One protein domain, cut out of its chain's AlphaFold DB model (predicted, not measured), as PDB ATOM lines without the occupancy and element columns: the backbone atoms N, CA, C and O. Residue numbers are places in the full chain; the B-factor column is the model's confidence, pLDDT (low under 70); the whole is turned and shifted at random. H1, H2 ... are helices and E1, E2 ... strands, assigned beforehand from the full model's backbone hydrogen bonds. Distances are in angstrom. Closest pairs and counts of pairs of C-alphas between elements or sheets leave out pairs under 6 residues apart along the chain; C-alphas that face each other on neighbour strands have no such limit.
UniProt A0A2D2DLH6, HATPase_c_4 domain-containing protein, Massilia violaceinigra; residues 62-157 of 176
ATOM      1  N   VAL A  62     -29.457  29.168  32.953       98.31
ATOM      2  CA  VAL A  62     -29.430  28.229  31.831       98.31
ATOM      3  C   VAL A  62     -29.187  29.010  30.549       98.31
ATOM      4  O   VAL A  62     -29.822  30.033  30.292       98.31
ATOM      5  N   LYS A  63     -28.255  28.528  29.729       97.81
ATOM      6  CA  LYS A  63     -27.993  29.083  28.401       97.81
ATOM      7  C   LYS A  63     -28.588  28.198  27.328       97.81
ATOM      8  O   LYS A  63     -28.277  27.012  27.272       97.81
ATOM      9  N   VAL A  64     -29.382  28.788  26.449       98.31
ATOM     10  CA  VAL A  64     -29.994  28.110  25.308       98.31
ATOM     11  C   VAL A  64     -29.277  28.535  24.032       98.31
ATOM     12  O   VAL A  64     -29.169  29.723  23.722       98.31
ATOM     13  N   LEU A  65     -28.766  27.551  23.296       97.56
ATOM     14  CA  LEU A  65     -28.016  27.723  22.058       97.56
ATOM     15  C   LEU A  65     -28.699  26.933  20.944       97.56
ATOM     16  O   LEU A  65     -29.106  25.792  21.153       97.56
ATOM     17  N   ARG A  66     -28.773  27.508  19.743       95.88
ATOM     18  CA  ARG A  66     -29.293  26.837  18.546       95.88
ATOM     19  C   ARG A  66     -28.223  26.810  17.464       95.88
ATOM     20  O   ARG A  66     -27.788  27.865  17.013       95.88
ATOM     21  N   TYR A  67     -27.852  25.612  17.024       95.31
ATOM     22  CA  TYR A  67     -26.842  25.378  15.993       95.31
ATOM     23  C   TYR A  67     -27.463  24.782  14.734       95.31
ATOM     24  O   TYR A  67     -27.979  23.670  14.801       95.31
ATOM     25  N   GLN A  68     -27.375  25.454  13.585       92.56
ATOM     26  CA  GLN A  68     -27.898  24.946  12.308       92.56
ATOM     27  C   GLN A  68     -26.964  23.892  11.693       92.56
ATOM     28  O   GLN A  68     -26.289  24.113  10.689       92.56
ATOM     29  N   THR A  69     -26.870  22.741  12.353       91.62
ATOM     30  CA  THR A  69     -26.109  21.580  11.897       91.62
ATOM     31  C   THR A  69     -26.585  20.316  12.614       91.62
ATOM     32  O   THR A  69     -27.296  20.360  13.621       91.62
ATOM     33  N   LYS A  70     -26.187  19.163  12.072       90.00
ATOM     34  CA  LYS A  70     -26.380  17.832  12.671       90.00
ATOM     35  C   LYS A  70     -25.116  17.299  13.347       90.00
ATOM     36  O   LYS A  70     -25.186  16.276  14.022       90.00
ATOM     37  N   GLN A  71     -23.973  17.940  13.119       91.00
ATOM     38  CA  GLN A  71     -22.669  17.546  13.657       91.00
ATOM     39  C   GLN A  71     -22.295  18.420  14.856       91.00
ATOM     40  O   GLN A  71     -23.033  19.342  15.204       91.00
ATOM     41  N   ASP A  72     -21.161  18.119  15.482       86.06
ATOM     42  CA  ASP A  72     -20.578  19.000  16.487       86.06
ATOM     43  C   ASP A  72     -20.254  20.352  15.854       86.06
ATOM     44  O   ASP A  72     -19.854  20.441  14.690       86.06
ATOM     45  N   ALA A  73     -20.523  21.410  16.608       80.44
ATOM     46  CA  ALA A  73     -20.648  22.748  16.070       80.44
ATOM     47  C   ALA A  73     -19.814  23.735  16.872       80.44
ATOM     48  O   ALA A  73     -19.858  23.755  18.103       80.44
ATOM     49  N   GLU A  74     -19.100  24.591  16.153       83.00
ATOM     50  CA  GLU A  74     -18.478  25.781  16.717       83.00
ATOM     51  C   GLU A  74     -19.420  26.990  16.586       83.00
ATOM     52  O   GLU A  74     -20.546  26.885  16.090       83.00
ATOM     53  N   ARG A  75     -18.964  28.162  17.045       82.50
ATOM     54  CA  ARG A  75     -19.771  29.392  17.088       82.50
ATOM     55  C   ARG A  75     -20.362  29.804  15.738       82.50
ATOM     56  O   ARG A  75     -21.446  30.371  15.734       82.50
ATOM     57  N   ASP A  76     -19.704  29.493  14.627       87.44
ATOM     58  CA  ASP A  76     -20.132  29.910  13.283       87.44
ATOM     59  C   ASP A  76     -21.462  29.281  12.836       87.44
ATOM     60  O   ASP A  76     -22.107  29.777  11.916       87.44
ATOM     61  N   TYR A  77     -21.902  28.210  13.501       90.31
ATOM     62  CA  TYR A  77     -23.180  27.551  13.228       90.31
ATOM     63  C   TYR A  77     -24.330  28.086  14.093       90.31
ATOM     64  O   TYR A  77     -25.454  27.588  13.975       90.31
ATOM     65  N   LEU A  78     -24.069  29.047  14.988       93.62
ATOM     66  CA  LEU A  78     -25.104  29.643  15.829       93.62
ATOM     67  C   LEU A  78     -26.117  30.403  14.974       93.62
ATOM     68  O   LEU A  78     -25.766  31.268  14.176       93.62
ATOM     69  N   VAL A  79     -27.395  30.099  15.187       94.25
ATOM     70  CA  VAL A  79     -28.506  30.791  14.517       94.25
ATOM     71  C   VAL A  79     -28.740  32.174  15.128       94.25
ATOM     72  O   VAL A  79     -29.166  33.096  14.439       94.25
ATOM     73  N   PHE A  80     -28.466  32.318  16.423       94.69
ATOM     74  CA  PHE A  80     -28.617  33.556  17.178       94.69
ATOM     75  C   PHE A  80     -27.668  33.576  18.382       94.69
ATOM     76  O   PHE A  80     -27.122  32.539  18.777       94.69
ATOM     77  N   ASP A  81     -27.499  34.754  18.983       95.75
ATOM     78  CA  ASP A  81     -26.743  34.912  20.225       95.75
ATOM     79  C   ASP A  81     -27.376  34.099  21.369       95.75
ATOM     80  O   ASP A  81     -28.592  34.166  21.549       95.75
ATOM     81  N   PRO A  82     -26.586  33.355  22.172       96.38
ATOM     82  CA  PRO A  82     -27.114  32.518  23.245       96.38
ATOM     83  C   PRO A  82     -28.087  33.251  24.170       96.38
ATOM     84  O   PRO A  82     -27.754  34.284  24.756       96.38
ATOM     85  N   ILE A  83     -29.267  32.666  24.357       98.12
ATOM     86  CA  ILE A  83     -30.283  33.188  25.271       98.12
ATOM     87  C   ILE A  83     -29.907  32.737  26.678       98.12
ATOM     88  O   ILE A  83     -29.658  31.552  26.899       98.12
ATOM     89  N   THR A  84     -29.845  33.668  27.627       98.06
ATOM     90  CA  THR A  84     -29.616  33.352  29.043       98.06
ATOM     91  C   THR A  84     -30.923  33.529  29.797       98.06
ATOM     92  O   THR A  84     -31.521  34.599  29.733       98.06
ATOM     93  N   ILE A  85     -31.355  32.472  30.477       98.38
ATOM     94  CA  ILE A  85     -32.534  32.460  31.341       98.38
ATOM     95  C   ILE A  85     -32.024  32.408  32.778       98.38
ATOM     96  O   ILE A  85     -31.114  31.635  33.095       98.38
ATOM     97  N   GLU A  86     -32.570  33.272  33.622       97.75
ATOM     98  CA  GLU A  86     -32.148  33.486  35.003       97.75
ATOM     99  C   GLU A  86     -33.378  33.610  35.903       97.75
ATOM    100  O   GLU A  86     -34.472  33.890  35.425       97.75
ATOM    101  N   GLY A  87     -33.184  33.448  37.209       97.31
ATOM    102  CA  GLY A  87     -34.250  33.561  38.200       97.31
ATOM    103  C   GLY A  87     -34.311  32.348  39.129       97.31
ATOM    104  O   GLY A  87     -33.444  31.467  39.050       97.31
ATOM    105  N   PRO A  88     -35.307  32.311  40.032       97.50
ATOM    106  CA  PRO A  88     -35.542  31.179  40.918       97.50
ATOM    107  C   PRO A  88     -35.666  29.866  40.146       97.50
ATOM    108  O   PRO A  88     -36.188  29.819  39.037       97.50
ATOM    109  N   VAL A  89     -35.232  28.764  40.752       96.69
ATOM    110  CA  VAL A  89     -35.069  27.471  40.072       96.69
ATOM    111  C   VAL A  89     -36.359  26.952  39.432       96.69
ATOM    112  O   VAL A  89     -36.302  26.318  38.383       96.69
ATOM    113  N   TYR A  90     -37.517  27.237  40.035       94.81
ATOM    114  CA  TYR A  90     -38.805  26.809  39.498       94.81
ATOM    115  C   TYR A  90     -39.102  27.535  38.182       94.81
ATOM    116  O   TYR A  90     -39.215  26.887  37.145       94.81
ATOM    117  N   SER A  91     -39.141  28.872  38.189       96.62
ATOM    118  CA  SER A  91     -39.385  29.650  36.970       96.62
ATOM    119  C   SER A  91     -38.288  29.433  35.927       96.62
ATOM    120  O   SER A  91     -38.602  29.234  34.761       96.62
ATOM    121  N   LEU A  92     -37.024  29.329  36.349       98.12
ATOM    122  CA  LEU A  92     -35.887  29.007  35.484       98.12
ATOM    123  C   LEU A  92     -36.131  27.736  34.656       98.12
ATOM    124  O   LEU A  92     -35.880  27.736  33.451       98.12
ATOM    125  N   ILE A  93     -36.604  26.654  35.286       98.06
ATOM    126  CA  ILE A  93     -36.878  25.383  34.600       98.06
ATOM    127  C   ILE A  93     -38.053  25.543  33.632       98.06
ATOM    128  O   ILE A  93     -37.900  25.216  32.454       98.06
ATOM    129  N   TYR A  94     -39.189  26.075  34.093       96.94
ATOM    130  CA  TYR A  94     -40.388  26.236  33.261       96.94
ATOM    131  C   TYR A  94     -40.134  27.136  32.048       96.94
ATOM    132  O   TYR A  94     -40.365  26.721  30.915       96.94
ATOM    133  N   GLU A  95     -39.570  28.323  32.265       98.06
ATOM    134  CA  GLU A  95     -39.272  29.281  31.197       98.06
ATOM    135  C   GLU A  95     -38.261  28.714  30.192       98.06
ATOM    136  O   GLU A  95     -38.372  28.948  28.987       98.06
ATOM    137  N   THR A  96     -37.287  27.923  30.655       98.19
ATOM    138  CA  THR A  96     -36.342  27.251  29.755       98.19
ATOM    139  C   THR A  96     -37.026  26.192  28.904       98.19
ATOM    140  O   THR A  96     -36.773  26.137  27.700       98.19
ATOM    141  N   VAL A  97     -37.884  25.357  29.495       97.12
ATOM    142  CA  VAL A  97     -38.649  24.337  28.762       97.12
ATOM    143  C   VAL A  97     -39.518  24.997  27.694       97.12
ATOM    144  O   VAL A  97     -39.442  24.609  26.526       97.12
ATOM    145  N   GLU A  98     -40.265  26.038  28.064       96.38
ATOM    146  CA  GLU A  98     -41.097  26.808  27.137       96.38
ATOM    147  C   GLU A  98     -40.265  27.423  26.010       96.38
ATOM    148  O   GLU A  98     -40.599  27.265  24.834       96.38
ATOM    149  N   LYS A  99     -39.134  28.061  26.338       97.50
ATOM    150  CA  LYS A  99     -38.261  28.692  25.341       97.50
ATOM    151  C   LYS A  99     -37.669  27.676  24.368       97.50
ATOM    152  O   LYS A  99     -37.616  27.923  23.164       97.50
ATOM    153  N   VAL A 100     -37.201  26.538  24.868       96.31
ATOM    154  CA  VAL A 100     -36.626  25.473  24.035       96.31
ATOM    155  C   VAL A 100     -37.701  24.864  23.134       96.31
ATOM    156  O   VAL A 100     -37.441  24.659  21.949       96.31
ATOM    157  N   LYS A 101     -38.910  24.636  23.658       93.81
ATOM    158  CA  LYS A 101     -40.062  24.170  22.878       93.81
ATOM    159  C   LYS A 101     -40.420  25.157  21.768       93.81
ATOM    160  O   LYS A 101     -40.511  24.748  20.615       93.81
ATOM    161  N   GLU A 102     -40.520  26.447  22.086       93.31
ATOM    162  CA  GLU A 102     -40.766  27.519  21.113       93.31
ATOM    163  C   GLU A 102     -39.724  27.505  19.983       93.31
ATOM    164  O   GLU A 102     -40.080  27.546  18.805       93.31
ATOM    165  N   ILE A 103     -38.433  27.386  20.325       94.06
ATOM    166  CA  ILE A 103     -37.352  27.325  19.333       94.06
ATOM    167  C   ILE A 103     -37.498  26.095  18.432       94.06
ATOM    168  O   ILE A 103     -37.311  26.214  17.224       94.06
ATOM    169  N   ILE A 104     -37.807  24.921  18.993       91.12
ATOM    170  CA  ILE A 104     -37.918  23.669  18.231       91.12
ATOM    171  C   ILE A 104     -39.153  23.679  17.326       91.12
ATOM    172  O   ILE A 104     -39.051  23.323  16.153       91.12
ATOM    173  N   GLU A 105     -40.301  24.121  17.836       88.44
ATOM    174  CA  GLU A 105     -41.552  24.207  17.073       88.44
ATOM    175  C   GLU A 105     -41.506  25.284  15.978       88.44
ATOM    176  O   GLU A 105     -42.241  25.193  14.991       88.44
ATOM    177  N   GLY A 106     -40.628  26.281  16.129       87.06
ATOM    178  CA  GLY A 106     -40.308  27.268  15.098       87.06
ATOM    179  C   GLY A 106     -39.436  26.730  13.955       87.06
ATOM    180  O   GLY A 106     -39.295  27.403  12.934       87.06
ATOM    181  N   ILE A 107     -38.855  25.531  14.082       85.12
ATOM    182  CA  ILE A 107     -38.082  24.902  13.003       85.12
ATOM    183  C   ILE A 107     -39.059  24.288  12.000       85.12
ATOM    184  O   ILE A 107     -39.659  23.239  12.241       85.12
ATOM    185  N   GLU A 108     -39.184  24.912  10.833       73.50
ATOM    186  CA  GLU A 108     -39.973  24.343   9.748       73.50
ATOM    187  C   GLU A 108     -39.223  23.175   9.094       73.50
ATOM    188  O   GLU A 108     -38.096  23.319   8.608       73.50
ATOM    189  N   LYS A 109     -39.852  21.997   9.051       70.56
ATOM    190  CA  LYS A 109     -39.292  20.816   8.389       70.56
ATOM    191  C   LYS A 109     -40.133  20.444   7.178       70.56
ATOM    192  O   LYS A 109     -41.348  20.317   7.279       70.56
ATOM    193  N   LEU A 110     -39.497  20.217   6.030       69.94
ATOM    194  CA  LEU A 110     -40.201  19.726   4.846       69.94
ATOM    195  C   LEU A 110     -40.599  18.255   5.056       69.94
ATOM    196  O   LEU A 110     -39.745  17.371   5.123       69.94
ATOM    197  N   GLY A 111     -41.898  18.012   5.190       72.75
ATOM    198  CA  GLY A 111     -42.508  16.692   5.274       72.75
ATOM    199  C   GLY A 111     -43.236  16.295   3.981       72.75
ATOM    200  O   GLY A 111     -43.297  17.074   3.027       72.75
ATOM    201  N   PRO A 112     -43.835  15.089   3.946       70.06
ATOM    202  CA  PRO A 112     -44.543  14.565   2.772       70.06
ATOM    203  C   PRO A 112     -45.691  15.458   2.276       70.06
ATOM    204  O   PRO A 112     -46.067  15.387   1.110       70.06
ATOM    205  N   SER A 113     -46.233  16.294   3.165       77.94
ATOM    206  CA  SER A 113     -47.397  17.154   2.920       77.94
ATOM    207  C   SER A 113     -47.051  18.652   2.879       77.94
ATOM    208  O   SER A 113     -47.960  19.475   2.942       77.94
ATOM    209  N   GLY A 114     -45.764  19.018   2.824       78.88
ATOM    210  CA  GLY A 114     -45.292  20.407   2.937       78.88
ATOM    211  C   GLY A 114     -44.559  20.681   4.254       78.88
ATOM    212  O   GLY A 114     -44.011  19.760   4.855       78.88
ATOM    213  N   LEU A 115     -44.512  21.940   4.695       75.69
ATOM    214  CA  LEU A 115     -43.858  22.320   5.954       75.69
ATOM    215  C   LEU A 115     -44.642  21.752   7.149       75.69
ATOM    216  O   LEU A 115     -45.841  21.986   7.287       75.69
ATOM    217  N   GLN A 116     -43.964  20.981   7.994       75.44
ATOM    218  CA  GLN A 116     -44.499  20.374   9.208       75.44
ATOM    219  C   GLN A 116     -43.741  20.905  10.423       75.44
ATOM    220  O   GLN A 116     -42.522  21.102  10.368       75.44
ATOM    221  N   LYS A 117     -44.470  21.110  11.522       71.44
ATOM    222  CA  LYS A 117     -43.887  21.449  12.820       71.44
ATOM    223  C   LYS A 117     -43.318  20.204  13.487       71.44
ATOM    224  O   LYS A 117     -43.852  19.106  13.331       71.44
ATOM    225  N   ILE A 118     -42.237  20.393  14.231       80.31
ATOM    226  CA  ILE A 118     -41.655  19.359  15.080       80.31
ATOM    227  C   ILE A 118     -42.320  19.468  16.448       80.31
ATOM    228  O   ILE A 118     -42.212  20.504  17.090       80.31
ATOM    229  N   GLU A 119     -42.986  18.405  16.888       78.75
ATOM    230  CA  GLU A 119     -43.451  18.288  18.270       78.75
ATOM    231  C   GLU A 119     -42.339  17.651  19.110       78.75
ATOM    232  O   GLU A 119     -41.754  16.636  18.713       78.75
ATOM    233  N   TYR A 120     -42.011  18.267  20.244       81.81
ATOM    234  CA  TYR A 120     -40.963  17.793  21.146       81.81
ATOM    235  C   TYR A 120     -41.571  17.409  22.502       81.81
ATOM    236  O   TYR A 120     -42.422  18.147  22.999       81.81
ATOM    237  N   PRO A 121     -41.167  16.281  23.119       88.00
ATOM    238  CA  PRO A 121     -41.771  15.813  24.365       88.00
ATOM    239  C   PRO A 121     -41.421  16.742  25.535       88.00
ATOM    240  O   PRO A 121     -40.314  16.698  26.073       88.00
ATOM    241  N   GLU A 122     -42.384  17.572  25.933       90.44
ATOM    242  CA  GLU A 122     -42.229  18.573  26.994       90.44
ATOM    243  C   GLU A 122     -41.871  17.942  28.344       90.44
ATOM    244  O   GLU A 122     -40.935  18.392  28.998       90.44
ATOM    245  N   GLU A 123     -42.539  16.845  28.712       92.81
ATOM    246  CA  GLU A 123     -42.280  16.116  29.962       92.81
ATOM    247  C   GLU A 123     -40.829  15.626  30.047       92.81
ATOM    248  O   GLU A 123     -40.166  15.807  31.068       92.81
ATOM    249  N   ALA A 124     -40.299  15.074  28.949       91.94
ATOM    250  CA  ALA A 124     -38.919  14.602  28.897       91.94
ATOM    251  C   ALA A 124     -37.924  15.764  29.001       91.94
ATOM    252  O   ALA A 124     -36.908  15.656  29.687       91.94
ATOM    253  N   LEU A 125     -38.206  16.892  28.342       93.56
ATOM    254  CA  LEU A 125     -37.360  18.078  28.438       93.56
ATOM    255  C   LEU A 125     -37.354  18.641  29.866       93.56
ATOM    256  O   LEU A 125     -36.286  18.961  30.388       93.56
ATOM    257  N   HIS A 126     -38.524  18.711  30.499       95.56
ATOM    258  CA  HIS A 126     -38.677  19.157  31.877       95.56
ATOM    259  C   HIS A 126     -37.911  18.256  32.851       95.56
ATOM    260  O   HIS A 126     -37.147  18.757  33.676       95.56
ATOM    261  N   GLU A 127     -38.053  16.931  32.747       94.38
ATOM    262  CA  GLU A 127     -37.351  15.978  33.612       94.38
ATOM    263  C   GLU A 127     -35.826  16.064  33.444       94.38
ATOM    264  O   GLU A 127     -35.096  16.199  34.430       94.38
ATOM    265  N   ILE A 128     -35.328  16.046  32.202       94.12
ATOM    266  CA  ILE A 128     -33.883  16.090  31.933       94.12
ATOM    267  C   ILE A 128     -33.295  17.426  32.403       94.12
ATOM    268  O   ILE A 128     -32.228  17.435  33.022       94.12
ATOM    269  N   LEU A 129     -33.982  18.547  32.159       96.38
ATOM    270  CA  LEU A 129     -33.520  19.854  32.618       96.38
ATOM    271  C   LEU A 129     -33.537  19.955  34.148       96.38
ATOM    272  O   LEU A 129     -32.568  20.434  34.735       96.38
ATOM    273  N   THR A 130     -34.591  19.460  34.795       96.06
ATOM    274  CA  THR A 130     -34.686  19.413  36.261       96.06
ATOM    275  C   THR A 130     -33.511  18.634  36.841       96.06
ATOM    276  O   THR A 130     -32.796  19.146  37.702       96.06
ATOM    277  N   ASN A 131     -33.228  17.442  36.310       93.31
ATOM    278  CA  ASN A 131     -32.089  16.630  36.737       93.31
ATOM    279  C   ASN A 131     -30.754  17.358  36.524       93.31
ATOM    280  O   ASN A 131     -29.889  17.338  37.402       93.31
ATOM    281  N   ALA A 132     -30.593  18.038  35.386       94.94
ATOM    282  CA  ALA A 132     -29.392  18.808  35.081       94.94
ATOM    283  C   ALA A 132     -29.164  19.954  36.077       94.94
ATOM    284  O   ALA A 132     -28.021  20.186  36.467       94.94
ATOM    285  N   VAL A 133     -30.221  20.653  36.498       95.62
ATOM    286  CA  VAL A 133     -30.139  21.777  37.441       95.62
ATOM    287  C   VAL A 133     -29.973  21.299  38.886       95.62
ATOM    288  O   VAL A 133     -29.151  21.853  39.618       95.62
ATOM    289  N   LEU A 134     -30.699  20.260  39.307       92.88
ATOM    290  CA  LEU A 134     -30.645  19.750  40.682       92.88
ATOM    291  C   LEU A 134     -29.314  19.064  41.008       92.88
ATOM    292  O   LEU A 134     -28.763  19.283  42.084       92.88
ATOM    293  N   HIS A 135     -28.773  18.270  40.080       90.19
ATOM    294  CA  HIS A 135     -27.545  17.496  40.307       90.19
ATOM    295  C   HIS A 135     -26.263  18.202  39.843       90.19
ATOM    296  O   HIS A 135     -25.182  17.609  39.847       90.19
ATOM    297  N   ARG A 136     -26.368  19.472  39.450       92.81
ATOM    298  CA  ARG A 136     -25.236  20.315  39.064       92.81
ATOM    299  C   ARG A 136     -24.223  20.471  40.202       92.81
ATOM    300  O   ARG A 136     -24.589  20.677  41.357       92.81
ATOM    301  N   ASP A 137     -22.935  20.521  39.863       92.69
ATOM    302  CA  ASP A 137     -21.900  20.963  40.803       92.69
ATOM    303  C   ASP A 137     -21.889  22.495  40.930       92.69
ATOM    304  O   ASP A 137     -21.347  23.225  40.091       92.69
ATOM    305  N   TYR A 138     -22.461  22.994  42.029       92.62
ATOM    306  CA  TYR A 138     -22.544  24.427  42.317       92.62
ATOM    307  C   TYR A 138     -21.215  25.102  42.679       92.62
ATOM    308  O   TYR A 138     -21.169  26.331  42.785       92.62
ATOM    309  N   ASN A 139     -20.112  24.357  42.780       91.06
ATOM    310  CA  ASN A 139     -18.779  24.940  42.938       91.06
ATOM    311  C   ASN A 139     -18.186  25.413  41.605       91.06
ATOM    312  O   ASN A 139     -17.423  26.387  41.574       91.06
ATOM    313  N   VAL A 140     -18.570  24.783  40.492       91.81
ATOM    314  CA  VAL A 140     -18.082  25.121  39.150       91.81
ATOM    315  C   VAL A 140     -18.757  26.403  38.657       91.81
ATOM    316  O   VAL A 140     -19.965  26.557  38.785       91.81
ATOM    317  N   GLN A 141     -18.000  27.356  38.104       92.69
ATOM    318  CA  GLN A 141     -18.539  28.602  37.525       92.69
ATOM    319  C   GLN A 141     -18.857  28.433  36.031       92.69
ATOM    320  O   GLN A 141     -18.187  29.003  35.169       92.69
ATOM    321  N   ALA A 142     -19.861  27.616  35.733       93.31
ATOM    322  CA  ALA A 142     -20.388  27.423  34.388       93.31
ATOM    323  C   ALA A 142     -21.908  27.238  34.439       93.31
ATOM    324  O   ALA A 142     -22.419  26.579  35.338       93.31
ATOM    325  N   ASP A 143     -22.631  27.787  33.475       95.44
ATOM    326  CA  ASP A 143     -24.082  27.611  33.389       95.44
ATOM    327  C   ASP A 143     -24.431  26.227  32.834       95.44
ATOM    328  O   ASP A 143     -23.638  25.633  32.097       95.44
ATOM    329  N   VAL A 144     -25.628  25.731  33.156       97.19
ATOM    330  CA  VAL A 144     -26.209  24.610  32.403       97.19
ATOM    331  C   VAL A 144     -26.451  25.092  30.975       97.19
ATOM    332  O   VAL A 144     -26.878  26.230  30.763       97.19
ATOM    333  N   GLN A 145     -26.165  24.251  29.987       97.50
ATOM    334  CA  GLN A 145     -26.355  24.597  28.580       97.50
ATOM    335  C   GLN A 145     -27.344  23.650  27.922       97.50
ATOM    336  O   GLN A 145     -27.143  22.440  27.939       97.50
ATOM    337  N   VAL A 146     -28.366  24.209  27.283       97.94
ATOM    338  CA  VAL A 146     -29.249  23.491  26.367       97.94
ATOM    339  C   VAL A 146     -28.816  23.827  24.945       97.94
ATOM    340  O   VAL A 146     -28.880  24.981  24.522       97.94
ATOM    341  N   ARG A 147     -28.346  22.827  24.199       97.12
ATOM    342  CA  ARG A 147     -27.885  22.967  22.815       97.12
ATOM    343  C   ARG A 147     -28.854  22.264  21.878       97.12
ATOM    344  O   ARG A 147     -29.034  21.052  21.948       97.12
ATOM    345  N   ILE A 148     -29.465  23.030  20.987       95.69
ATOM    346  CA  ILE A 148     -30.452  22.556  20.023       95.69
ATOM    347  C   ILE A 148     -29.766  22.410  18.663       95.69
ATOM    348  O   ILE A 148     -29.285  23.387  18.084       95.69
ATOM    349  N   PHE A 149     -29.752  21.192  18.139       94.12
ATOM    350  CA  PHE A 149     -29.245  20.839  16.816       94.12
ATOM    351  C   PHE A 149     -30.403  20.439  15.901       94.12
ATOM    352  O   PHE A 149     -31.522  20.201  16.350       94.12
ATOM    353  N   ASP A 150     -30.136  20.289  14.606       90.56
ATOM    354  CA  ASP A 150     -31.170  19.917  13.627       90.56
ATOM    355  C   ASP A 150     -31.753  18.508  13.848       90.56
ATOM    356  O   ASP A 150     -32.770  18.146  13.251       90.56
ATOM    357  N   ASN A 151     -31.082  17.674  14.645       90.50
ATOM    358  CA  ASN A 151     -31.437  16.272  14.870       90.50
ATOM    359  C   ASN A 151     -31.509  15.852  16.344       90.50
ATOM    360  O   ASN A 151     -31.824  14.690  16.596       90.50
ATOM    361  N   ARG A 152     -31.174  16.730  17.295       92.12
ATOM    362  CA  ARG A 152     -31.132  16.401  18.727       92.12
ATOM    363  C   ARG A 152     -31.122  17.654  19.597       92.12
ATOM    364  O   ARG A 152     -30.745  18.728  19.136       92.12
ATOM    365  N   VAL A 153     -31.454  17.476  20.867       94.44
ATOM    366  CA  VAL A 153     -31.193  18.448  21.931       94.44
ATOM    367  C   VAL A 153     -30.209  17.813  22.902       94.44
ATOM    368  O   VAL A 153     -30.373  16.655  23.281       94.44
ATOM    369  N   GLU A 154     -29.189  18.561  23.296       95.75
ATOM    370  CA  GLU A 154     -28.234  18.168  24.326       95.75
ATOM    371  C   GLU A 154     -28.385  19.091  25.534       95.75
ATOM    372  O   GLU A 154     -28.496  20.305  25.372       95.75
ATOM    373  N   ILE A 155     -28.366  18.524  26.742       96.62
ATOM    374  CA  ILE A 155     -28.322  19.292  27.989       96.62
ATOM    375  C   ILE A 155     -27.014  18.954  28.698       96.62
ATOM    376  O   ILE A 155     -26.795  17.818  29.113       96.62
ATOM    377  N   GLU A 156     -26.134  19.942  28.812       95.50
ATOM    378  CA  GLU A 156     -24.838  19.823  29.472       95.50
ATOM    379  C   GLU A 156     -24.909  20.491  30.848       95.50
ATOM    380  O   GLU A 156     -25.148  21.697  30.951       95.50
ATOM    381  N   SER A 157     -24.693  19.704  31.904       95.12
ATOM    382  CA  SER A 157     -24.612  20.202  33.278       95.12
ATOM    383  C   SER A 157     -23.167  20.155  33.793       95.12
ATOM    384  O   SER A 157     -22.492  19.137  33.613       95.12
TER     385      SER A 157
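What this domain is: This is residues 62 to 157 of the 176 residues of the protein "HATPase_c_4 domain-containing protein" of Massilia violaceinigra (UniProt A0A2D2DLH6). Two helices, H1 and H2, cover one face of a four-stranded sheet as a second layer. A small two-stranded hairpin, E3 and E4, lies far out at one end of the long axis. The printed part has 96 residues with two named helices and six named strands, along the chain E1 E2 H1 E3 E4 H2 E5 E6, in a mixed class of helices and strands. The larger sheet, order E2 E1 E5 E6, is mixed; E3 and E4 are antiparallel. The whole is compact, with a radius of gyration of the C-alphas of 13.9 A, yet elongated, spanning 48 by 29 by 18 A.

Where its parts are: E1, residues 62 to 66, begins at C-alpha 62 (-29.430, 28.229, 31.831) and is 13.4 A long. E2 is residues 83 to 85. H1, residues 89 to 105, is 24.1 A long. E3, residues 109 to 111, and E4, residues 114 to 116, follow. H2, residues 122 to 134, is 18.0 A long. E5, residues 144 to 148, is 13.2 A long, and E6, residues 153 to 156, ends at C-alpha 156 (-24.838, 19.823, 29.472).

How they stand to each other: E1 and E5 are parallel, with N 65 and O 146 at 2.8 A. Hairpins are E1 and E2, with N 64 and O 83 at 2.8 A, E5 and E6, with N 147 and O 154 at 2.8 A, and E3 and E4, with N 111 and O 114 at 2.8 A. H1 is on the larger sheet, over E1 and E5, at a height of 8.5 A. H2 is on the same face, over E5 and E6, at 10.0 A. The helices touch, closest at the C-alphas of Val 97 and His 126, 6.0 A, at a steep tilt of 42 degrees, opposite ways. In both, every O i to N i+4 pair is within hydrogen-bond range.

The domain as a whole: The C-alphas of Ser 113 and Asn 139, the two farthest apart, are 49.8 A apart. The printed part has no cut. The link E1 to E2 is long, with 16 residues. Mean pLDDT of the printed part is 91.3; residue 110 is under 70.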